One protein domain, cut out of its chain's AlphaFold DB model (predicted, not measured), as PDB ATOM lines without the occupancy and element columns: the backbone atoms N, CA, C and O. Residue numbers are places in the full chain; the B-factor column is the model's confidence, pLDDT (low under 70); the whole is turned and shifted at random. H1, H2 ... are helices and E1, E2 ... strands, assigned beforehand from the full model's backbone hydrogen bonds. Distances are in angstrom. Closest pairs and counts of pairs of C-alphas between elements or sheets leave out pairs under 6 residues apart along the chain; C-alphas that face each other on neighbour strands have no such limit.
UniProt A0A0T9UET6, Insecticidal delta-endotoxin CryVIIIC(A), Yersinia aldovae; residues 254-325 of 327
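This is residues 254 to 325 of the 327 residues of the protein "Insecticidal delta-endotoxin CryVIIIC(A)" of Yersinia aldovae (UniProt A0A0T9UET6). A twisted sheet of four strands has one helix, H1, packed along one face; the long hairpin E1 and E2 makes the middle of the sheet and the short strands E3 and E4 its edges. The tip of that hairpin and the leading residues 254 to 260 lie at opposite ends of the long axis. The printed part has 72 residues, running E1, E2, E3, E4, H1, in the antiparallel order E3, E2, E1, E4. The class is mixed, helices and strands, in two layers, a helix on one face of a sheet; it is only just compact, close to loose, with a radius of gyration of the C-alphas of 13.4 A and spans of 47 by 24 by 14 A.

Find C-alpha 262 at (34.668, -40.134, 39.328); from there E1, residues 262 to 272, runs 28.9 A. E2, residues 275 to 285, returns over 30.0 A. E3 is residues 290 to 294, 13.6 A, and E4 residues 300 to 304, 13.4 A. H1, residues 310 to 325, runs 20.8 A to C-alpha 325 at (53.784, -40.758, 51.383).

E1, E2 and E3 form a meander, each strand the antiparallel neighbour of the one before; with E4 beside E1 they make a Greek key. Look for N 266 and O 282, 2.8 A, between E1 and E2; N 283 and O 291, 2.9 A, between E2 and E3; and N 267 and O 301, 2.8 A, between E1 and E4. H1 is on the sheet at a height of 10.3 A and touches E2, the closest C-alphas being those of Arg 277 and Leu 324, 4.6 A apart. It lies over E4, along it at 2 degrees on the local plane; only just not over E1 or E2, with 2 C-alphas falling on each. In H1, 9 of 12 O i to N i+4 pairs are within hydrogen-bond range.

The two farthest C-alphas, of Asn 256 and Gly 273, are 47.0 A apart. The printed part has no cut, and the four links between named elements are tight. Residues 306 to 325 have pLDDT under 70 in this model.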
ATOM      1  N   LEU A 254      27.444 -30.539  38.679       92.12
ATOM      2  CA  LEU A 254      26.143 -31.190  38.569       92.12
ATOM      3  C   LEU A 254      25.805 -31.411  37.089       92.12
ATOM      4  O   LEU A 254      25.814 -30.474  36.293       92.12
ATOM      5  N   ILE A 255      25.491 -32.651  36.723       90.94
ATOM      6  CA  ILE A 255      25.040 -33.061  35.393       90.94
ATOM      7  C   ILE A 255      23.654 -33.671  35.567       90.94
ATOM      8  O   ILE A 255      23.496 -34.670  36.265       90.94
ATOM      9  N   ASN A 256      22.638 -33.047  34.966       88.81
ATOM     10  CA  ASN A 256      21.233 -33.454  35.105       88.81
ATOM     11  C   ASN A 256      20.792 -33.609  36.576       88.81
ATOM     12  O   ASN A 256      20.115 -34.569  36.938       88.81
ATOM     13  N   GLY A 257      21.225 -32.684  37.440       87.25
ATOM     14  CA  GLY A 257      20.893 -32.689  38.869       87.25
ATOM     15  C   GLY A 257      21.662 -33.709  39.716       87.25
ATOM     16  O   GLY A 257      21.353 -33.855  40.893       87.25
ATOM     17  N   ARG A 258      22.661 -34.409  39.158       90.19
ATOM     18  CA  ARG A 258      23.516 -35.349  39.900       90.19
ATOM     19  C   ARG A 258      24.980 -34.951  39.859       90.19
ATOM     20  O   ARG A 258      25.452 -34.413  38.865       90.19
ATOM     21  N   ILE A 259      25.705 -35.251  40.930       90.94
ATOM     22  CA  ILE A 259      27.150 -35.034  41.020       90.94
ATOM     23  C   ILE A 259      27.833 -35.897  39.956       90.94
ATOM     24  O   ILE A 259      27.627 -37.113  39.922       90.94
ATOM     25  N   ASN A 260      28.648 -35.269  39.108       92.12
ATOM     26  CA  ASN A 260      29.497 -35.939  38.131       92.12
ATOM     27  C   ASN A 260      30.455 -36.888  38.865       92.12
ATOM     28  O   ASN A 260      31.351 -36.441  39.583       92.12
ATOM     29  N   GLN A 261      30.236 -38.197  38.739       90.38
ATOM     30  CA  GLN A 261      30.986 -39.188  39.504       90.38
ATOM     31  C   GLN A 261      32.372 -39.414  38.904       90.38
ATOM     32  O   GLN A 261      32.585 -39.321  37.692       90.38
ATOM     33  N   ILE A 262      33.331 -39.746  39.766       90.25
ATOM     34  CA  ILE A 262      34.668 -40.134  39.328       90.25
ATOM     35  C   ILE A 262      34.598 -41.568  38.804       90.25
ATOM     36  O   ILE A 262      34.274 -42.500  39.537       90.25
ATOM     37  N   LYS A 263      34.942 -41.738  37.528       90.69
ATOM     38  CA  LYS A 263      34.979 -43.030  36.846       90.69
ATOM     39  C   LYS A 263      36.283 -43.770  37.119       90.69
ATOM     40  O   LYS A 263      36.264 -44.981  37.329       90.69
ATOM     41  N   SER A 264      37.406 -43.059  37.110       89.69
ATOM     42  CA  SER A 264      38.714 -43.652  37.368       89.69
ATOM     43  C   SER A 264      39.722 -42.645  37.902       89.69
ATOM     44  O   SER A 264      39.616 -41.435  37.679       89.69
ATOM     45  N   VAL A 265      40.708 -43.170  38.627       89.88
ATOM     46  CA  VAL A 265      41.834 -42.404  39.156       89.88
ATOM     47  C   VAL A 265      43.124 -43.084  38.734       89.88
ATOM     48  O   VAL A 265      43.343 -44.265  39.011       89.88
ATOM     49  N   LYS A 266      43.999 -42.315  38.097       89.94
ATOM     50  CA  LYS A 266      45.349 -42.716  37.723       89.94
ATOM     51  C   LYS A 266      46.345 -41.988  38.615       89.94
ATOM     52  O   LYS A 266      46.345 -40.764  38.668       89.94
ATOM     53  N   SER A 267      47.191 -42.724  39.328       87.12
ATOM     54  CA  SER A 267      48.240 -42.171  40.182       87.12
ATOM     55  C   SER A 267      49.603 -42.295  39.513       87.12
ATOM     56  O   SER A 267      50.043 -43.379  39.140       87.12
ATOM     57  N   TYR A 268      50.282 -41.165  39.350       89.44
ATOM     58  CA  TYR A 268      51.638 -41.096  38.822       89.44
ATOM     59  C   TYR A 268      52.638 -41.234  39.960       89.44
ATOM     60  O   TYR A 268      52.522 -40.572  40.995       89.44
ATOM     61  N   ILE A 269      53.633 -42.090  39.765       86.19
ATOM     62  CA  ILE A 269      54.643 -42.423  40.764       86.19
ATOM     63  C   ILE A 269      55.915 -41.639  40.455       86.19
ATOM     64  O   ILE A 269      56.389 -41.602  39.317       86.19
ATOM     65  N   ARG A 270      56.490 -41.014  41.482       82.44
ATOM     66  CA  ARG A 270      57.788 -40.340  41.410       82.44
ATOM     67  C   ARG A 270      58.745 -40.992  42.394       82.44
ATOM     68  O   ARG A 270      58.394 -41.208  43.546       82.44
ATOM     69  N   ARG A 271      59.974 -41.266  41.961       82.25
ATOM     70  CA  ARG A 271      61.025 -41.802  42.834       82.25
ATOM     71  C   ARG A 271      61.907 -40.672  43.341       82.25
ATOM     72  O   ARG A 271      62.450 -39.914  42.541       82.25
ATOM     73  N   ILE A 272      62.042 -40.552  44.660       76.81
ATOM     74  CA  ILE A 272      62.933 -39.582  45.314       76.81
ATOM     75  C   ILE A 272      63.842 -40.375  46.251       76.81
ATOM     76  O   ILE A 272      63.354 -41.027  47.167       76.81
ATOM     77  N   GLY A 273      65.153 -40.382  45.985       81.62
ATOM     78  CA  GLY A 273      66.114 -41.162  46.779       81.62
ATOM     79  C   GLY A 273      65.850 -42.677  46.781       81.62
ATOM     80  O   GLY A 273      66.132 -43.343  47.765       81.62
ATOM     81  N   GLY A 274      65.248 -43.219  45.715       78.94
ATOM     82  CA  GLY A 274      64.866 -44.636  45.611       78.94
ATOM     83  C   GLY A 274      63.498 -44.985  46.211       78.94
ATOM     84  O   GLY A 274      62.916 -45.998  45.822       78.94
ATOM     85  N   ALA A 275      62.935 -44.129  47.068       81.12
ATOM     86  CA  ALA A 275      61.610 -44.323  47.648       81.12
ATOM     87  C   ALA A 275      60.492 -43.923  46.673       81.12
ATOM     88  O   ALA A 275      60.602 -42.927  45.948       81.12
ATOM     89  N   LEU A 276      59.404 -44.696  46.670       80.31
ATOM     90  CA  LEU A 276      58.201 -44.403  45.893       80.31
ATOM     91  C   LEU A 276      57.420 -43.265  46.558       80.31
ATOM     92  O   LEU A 276      57.110 -43.356  47.743       80.31
ATOM     93  N   ARG A 277      57.096 -42.222  45.791       80.44
ATOM     94  CA  ARG A 277      56.300 -41.062  46.208       80.44
ATOM     95  C   ARG A 277      55.167 -40.788  45.228       80.44
ATOM     96  O   ARG A 277      55.232 -41.180  44.060       80.44
ATOM     97  N   VAL A 278      54.138 -40.080  45.690       80.69
ATOM     98  CA  VAL A 278      53.060 -39.595  44.817       80.69
ATOM     99  C   VAL A 278      53.604 -38.450  43.961       80.69
ATOM    100  O   VAL A 278      53.953 -37.389  44.470       80.69
ATOM    101  N   GLY A 279      53.716 -38.681  42.653       82.75
ATOM    102  CA  GLY A 279      54.133 -37.677  41.677       82.75
ATOM    103  C   GLY A 279      52.981 -36.771  41.256       82.75
ATOM    104  O   GLY A 279      53.147 -35.553  41.209       82.75
ATOM    105  N   GLY A 280      51.813 -37.356  41.000       87.81
ATOM    106  CA  GLY A 280      50.607 -36.658  40.565       87.81
ATOM    107  C   GLY A 280      49.402 -37.593  40.471       87.81
ATOM    108  O   GLY A 280      49.526 -38.800  40.666       87.81
ATOM    109  N   LEU A 281      48.239 -37.035  40.157       90.88
ATOM    110  CA  LEU A 281      46.978 -37.745  39.965       90.88
ATOM    111  C   LEU A 281      46.313 -37.271  38.673       90.88
ATOM    112  O   LEU A 281      46.350 -36.087  38.364       90.88
ATOM    113  N   GLU A 282      45.667 -38.169  37.946       93.62
ATOM    114  CA  GLU A 282      44.687 -37.845  36.912       93.62
ATOM    115  C   GLU A 282      43.341 -38.450  37.309       93.62
ATOM    116  O   GLU A 282      43.237 -39.639  37.608       93.62
ATOM    117  N   ILE A 283      42.315 -37.609  37.328       92.88
ATOM    118  CA  ILE A 283      40.942 -37.967  37.667       92.88
ATOM    119  C   ILE A 283      40.133 -37.910  36.377       92.88
ATOM    120  O   ILE A 283      40.100 -36.871  35.717       92.88
ATOM    121  N   THR A 284      39.486 -39.019  36.024       93.94
ATOM    122  CA  THR A 284      38.538 -39.085  34.906       93.94
ATOM    123  C   THR A 284      37.127 -39.227  35.456       93.94
ATOM    124  O   THR A 284      36.847 -40.146  36.228       93.94
ATOM    125  N   PHE A 285      36.231 -38.338  35.046       93.75
ATOM    126  CA  PHE A 285      34.819 -38.371  35.419       93.75
ATOM    127  C   PHE A 285      33.971 -39.179  34.425       93.75
ATOM    128  O   PHE A 285      34.406 -39.472  33.307       93.75
ATOM    129  N   GLU A 286      32.744 -39.533  34.809       91.75
ATOM    130  CA  GLU A 286      31.803 -40.284  33.961       91.75
ATOM    131  C   GLU A 286      31.471 -39.570  32.647       91.75
ATOM    132  O   GLU A 286      31.357 -40.222  31.609       91.75
ATOM    133  N   ASN A 287      31.406 -38.237  32.660       91.75
ATOM    134  CA  ASN A 287      31.199 -37.428  31.454       91.75
ATOM    135  C   ASN A 287      32.414 -37.380  30.504       91.75
ATOM    136  O   ASN A 287      32.374 -36.680  29.494       91.75
ATOM    137  N   GLY A 288      33.509 -38.071  30.832       92.19
ATOM    138  CA  GLY A 288      34.734 -38.123  30.034       92.19
ATOM    139  C   GLY A 288      35.713 -36.972  30.276       92.19
ATOM    140  O   GLY A 288      36.813 -37.003  29.722       92.19
ATOM    141  N   SER A 289      35.362 -35.981  31.106       95.06
ATOM    142  CA  SER A 289      36.293 -34.917  31.497       95.06
ATOM    143  C   SER A 289      37.455 -35.476  32.322       95.06
ATOM    144  O   SER A 289      37.295 -36.428  33.093       95.06
ATOM    145  N   LYS A 290      38.640 -34.893  32.127       95.19
ATOM    146  CA  LYS A 290      39.889 -35.334  32.749       95.19
ATOM    147  C   LYS A 290      40.624 -34.164  33.367       95.19
ATOM    148  O   LYS A 290      40.745 -33.112  32.744       95.19
ATOM    149  N   TYR A 291      41.158 -34.385  34.560       94.44
ATOM    150  CA  TYR A 291      41.900 -33.379  35.302       94.44
ATOM    151  C   TYR A 291      43.157 -33.990  35.900       94.44
ATOM    152  O   TYR A 291      43.072 -34.929  36.691       94.44
ATOM    153  N   SER A 292      44.314 -33.435  35.549       91.75
ATOM    154  CA  SER A 292      45.607 -33.849  36.091       91.75
ATOM    155  C   SER A 292      46.093 -32.841  37.137       91.75
ATOM    156  O   SER A 292      46.005 -31.631  36.936       91.75
ATOM    157  N   GLN A 293      46.626 -33.335  38.251       87.00
ATOM    158  CA  GLN A 293      47.234 -32.552  39.324       87.00
ATOM    159  C   GLN A 293      48.619 -33.117  39.654       87.00
ATOM    160  O   GLN A 293      48.801 -34.330  39.731       87.00
ATOM    161  N   GLY A 294      49.604 -32.248  39.880       86.00
ATOM    162  CA  GLY A 294      50.984 -32.661  40.146       86.00
ATOM    163  C   GLY A 294      51.766 -33.027  38.879       86.00
ATOM    164  O   GLY A 294      51.522 -32.497  37.799       86.00
ATOM    165  N   THR A 295      52.761 -33.900  39.027       86.81
ATOM    166  CA  THR A 295      53.693 -34.296  37.963       86.81
ATOM    167  C   THR A 295      53.258 -35.601  37.304       86.81
ATOM    168  O   THR A 295      53.150 -36.632  37.965       86.81
ATOM    169  N   VAL A 296      53.079 -35.565  35.986       87.81
ATOM    170  CA  VAL A 296      52.859 -36.754  35.154       87.81
ATOM    171  C   VAL A 296      54.195 -37.464  34.931       87.81
ATOM    172  O   VAL A 296      55.172 -36.843  34.514       87.81
ATOM    173  N   THR A 297      54.248 -38.766  35.204       87.56
ATOM    174  CA  THR A 297      55.445 -39.606  35.029       87.56
ATOM    175  C   THR A 297      55.130 -40.843  34.183       87.56
ATOM    176  O   THR A 297      53.967 -41.150  33.914       87.56
ATOM    177  N   GLY A 298      56.168 -41.557  33.733       85.38
ATOM    178  CA  GLY A 298      56.006 -42.805  32.973       85.38
ATOM    179  C   GLY A 298      55.570 -44.007  33.822       85.38
ATOM    180  O   GLY A 298      54.980 -44.941  33.290       85.38
ATOM    181  N   GLU A 299      55.826 -43.979  35.135       86.81
ATOM    182  CA  GLU A 299      55.418 -45.022  36.085       86.81
ATOM    183  C   GLU A 299      54.086 -44.627  36.737       86.81
ATOM    184  O   GLU A 299      53.987 -43.569  37.358       86.81
ATOM    185  N   PHE A 300      53.048 -45.455  36.601       86.62
ATOM    186  CA  PHE A 300      51.725 -45.147  37.144       86.62
ATOM    187  C   PHE A 300      50.962 -46.390  37.603       86.62
ATOM    188  O   PHE A 300      51.217 -47.506  37.154       86.62
ATOM    189  N   SER A 301      49.971 -46.166  38.461       84.69
ATOM    190  CA  SER A 301      48.911 -47.118  38.782       84.69
ATOM    191  C   SER A 301      47.559 -46.516  38.398       84.69
ATOM    192  O   SER A 301      47.426 -45.299  38.288       84.69
ATOM    193  N   SER A 302      46.555 -47.350  38.141       85.25
ATOM    194  CA  SER A 302      45.207 -46.894  37.797       85.25
ATOM    195  C   SER A 302      44.177 -47.777  38.471       85.25
ATOM    196  O   SER A 302      44.361 -48.991  38.559       85.25
ATOM    197  N   ILE A 303      43.096 -47.158  38.931       85.50
ATOM    198  CA  ILE A 303      41.943 -47.835  39.512       85.50
ATOM    199  C   ILE A 303      40.697 -47.311  38.803       85.50
ATOM    200  O   ILE A 303      40.416 -46.111  38.831       85.50
ATOM    201  N   ASP A 304      39.954 -48.225  38.185       85.44
ATOM    202  CA  ASP A 304      38.612 -47.959  37.678       85.44
ATOM    203  C   ASP A 304      37.600 -48.215  38.785       85.44
ATOM    204  O   ASP A 304      37.644 -49.233  39.478       85.44
ATOM    205  N   LEU A 305      36.693 -47.265  38.962       80.81
ATOM    206  CA  LEU A 305      35.801 -47.242  40.106       80.81
ATOM    207  C   LEU A 305      34.421 -47.790  39.795       80.81
ATOM    208  O   LEU A 305      33.717 -48.049  40.752       80.81
ATOM    209  N   ASN A 306      34.044 -47.982  38.522       69.38
ATOM    210  CA  ASN A 306      32.861 -48.727  38.047       69.38
ATOM    211  C   ASN A 306      31.614 -48.679  38.971       69.38
ATOM    212  O   ASN A 306      30.971 -49.702  39.199       69.38
ATOM    213  N   GLY A 307      31.277 -47.507  39.524       63.41
ATOM    214  CA  GLY A 307      30.128 -47.312  40.420       63.41
ATOM    215  C   GLY A 307      30.264 -47.850  41.857       63.41
ATOM    216  O   GLY A 307      29.254 -47.991  42.545       63.41
ATOM    217  N   VAL A 308      31.467 -48.176  42.342       58.25
ATOM    218  CA  VAL A 308      31.671 -48.786  43.665       58.25
ATOM    219  C   VAL A 308      31.765 -47.751  44.799       58.25
ATOM    220  O   VAL A 308      32.356 -46.681  44.657       58.25
ATOM    221  N   SER A 309      31.186 -48.088  45.962       50.19
ATOM    222  CA  SER A 309      31.056 -47.204  47.130       50.19
ATOM    223  C   SER A 309      32.381 -46.908  47.862       50.19
ATOM    224  O   SER A 309      33.320 -47.710  47.894       50.19
ATOM    225  N   LEU A 310      32.425 -45.746  48.531       42.94
ATOM    226  CA  LEU A 310      33.556 -45.142  49.268       42.94
ATOM    227  C   LEU A 310      34.328 -46.065  50.244       42.94
ATOM    228  O   LEU A 310      35.468 -45.764  50.608       42.94
ATOM    229  N   LYS A 311      33.764 -47.207  50.667       37.12
ATOM    230  CA  LYS A 311      34.464 -48.189  51.520       37.12
ATOM    231  C   LYS A 311      35.673 -48.823  50.818       37.12
ATOM    232  O   LYS A 311      36.678 -49.079  51.477       37.12
ATOM    233  N   GLN A 312      35.622 -49.018  49.498       38.41
ATOM    234  CA  GLN A 312      36.768 -49.522  48.725       38.41
ATOM    235  C   GLN A 312      37.775 -48.414  48.363       38.41
ATOM    236  O   GLN A 312      38.975 -48.678  48.289       38.41
ATOM    237  N   TRP A 313      37.327 -47.156  48.266       42.38
ATOM    238  CA  TRP A 313      38.190 -45.977  48.092       42.38
ATOM    239  C   TRP A 313      39.183 -45.779  49.251       42.38
ATOM    240  O   TRP A 313      40.373 -45.555  49.015       42.38
ATOM    241  N   LYS A 314      38.717 -45.902  50.508       36.97
ATOM    242  CA  LYS A 314      39.564 -45.787  51.717       36.97
ATOM    243  C   LYS A 314      40.621 -46.894  51.827       36.97
ATOM    244  O   LYS A 314      41.675 -46.666  52.409       36.97
ATOM    245  N   LEU A 315      40.359 -48.082  51.286       38.72
ATOM    246  CA  LEU A 315      41.264 -49.234  51.387       38.72
ATOM    247  C   LEU A 315      42.243 -49.345  50.212       38.72
ATOM    248  O   LEU A 315      43.352 -49.823  50.416       38.72
ATOM    249  N   GLY A 316      41.867 -48.913  49.006       40.19
ATOM    250  CA  GLY A 316      42.720 -49.021  47.815       40.19
ATOM    251  C   GLY A 316      43.607 -47.798  47.590       40.19
ATOM    252  O   GLY A 316      44.833 -47.899  47.600       40.19
ATOM    253  N   VAL A 317      42.987 -46.626  47.421       48.25
ATOM    254  CA  VAL A 317      43.680 -45.392  47.016       48.25
ATOM    255  C   VAL A 317      44.353 -44.726  48.207       48.25
ATOM    256  O   VAL A 317      45.531 -44.412  48.121       48.25
ATOM    257  N   VAL A 318      43.668 -44.569  49.347       47.81
ATOM    258  CA  VAL A 318      44.300 -43.999  50.553       47.81
ATOM    259  C   VAL A 318      45.414 -44.916  51.056       47.81
ATOM    260  O   VAL A 318      46.483 -44.425  51.378       47.81
ATOM    261  N   ALA A 319      45.257 -46.244  51.038       44.84
ATOM    262  CA  ALA A 319      46.361 -47.136  51.405       44.84
ATOM    263  C   ALA A 319      47.546 -47.050  50.428       44.84
ATOM    264  O   ALA A 319      48.688 -47.110  50.876       44.84
ATOM    265  N   GLN A 320      47.312 -46.887  49.119       53.03
ATOM    266  CA  GLN A 320      48.387 -46.630  48.153       53.03
ATOM    267  C   GLN A 320      49.032 -45.256  48.373       53.03
ATOM    268  O   GLN A 320      50.250 -45.180  48.474       53.03
ATOM    269  N   LEU A 321      48.255 -44.182  48.515       53.94
ATOM    270  CA  LEU A 321      48.762 -42.824  48.733       53.94
ATOM    271  C   LEU A 321      49.498 -42.691  50.073       53.94
ATOM    272  O   LEU A 321      50.538 -42.045  50.125       53.94
ATOM    273  N   THR A 322      49.025 -43.350  51.132       51.81
ATOM    274  CA  THR A 322      49.700 -43.398  52.435       51.81
ATOM    275  C   THR A 322      50.974 -44.238  52.360       51.81
ATOM    276  O   THR A 322      52.011 -43.780  52.819       51.81
ATOM    277  N   LYS A 323      50.968 -45.413  51.704       51.47
ATOM    278  CA  LYS A 323      52.200 -46.201  51.468       51.47
ATOM    279  C   LYS A 323      53.244 -45.438  50.650       51.47
ATOM    280  O   LYS A 323      54.435 -45.629  50.865       51.47
ATOM    281  N   LEU A 324      52.802 -44.587  49.726       49.91
ATOM    282  CA  LEU A 324      53.664 -43.747  48.895       49.91
ATOM    283  C   LEU A 324      54.106 -42.454  49.609       49.91
ATOM    284  O   LEU A 324      55.068 -41.841  49.173       49.91
ATOM    285  N   ASN A 325      53.459 -42.019  50.693       47.19
ATOM    286  CA  ASN A 325      53.784 -40.758  51.383       47.19
ATOM    287  C   ASN A 325      54.325 -40.930  52.811       47.19
ATOM    288  O   ASN A 325      54.573 -39.927  53.480       47.19
TER     289      ASN A 325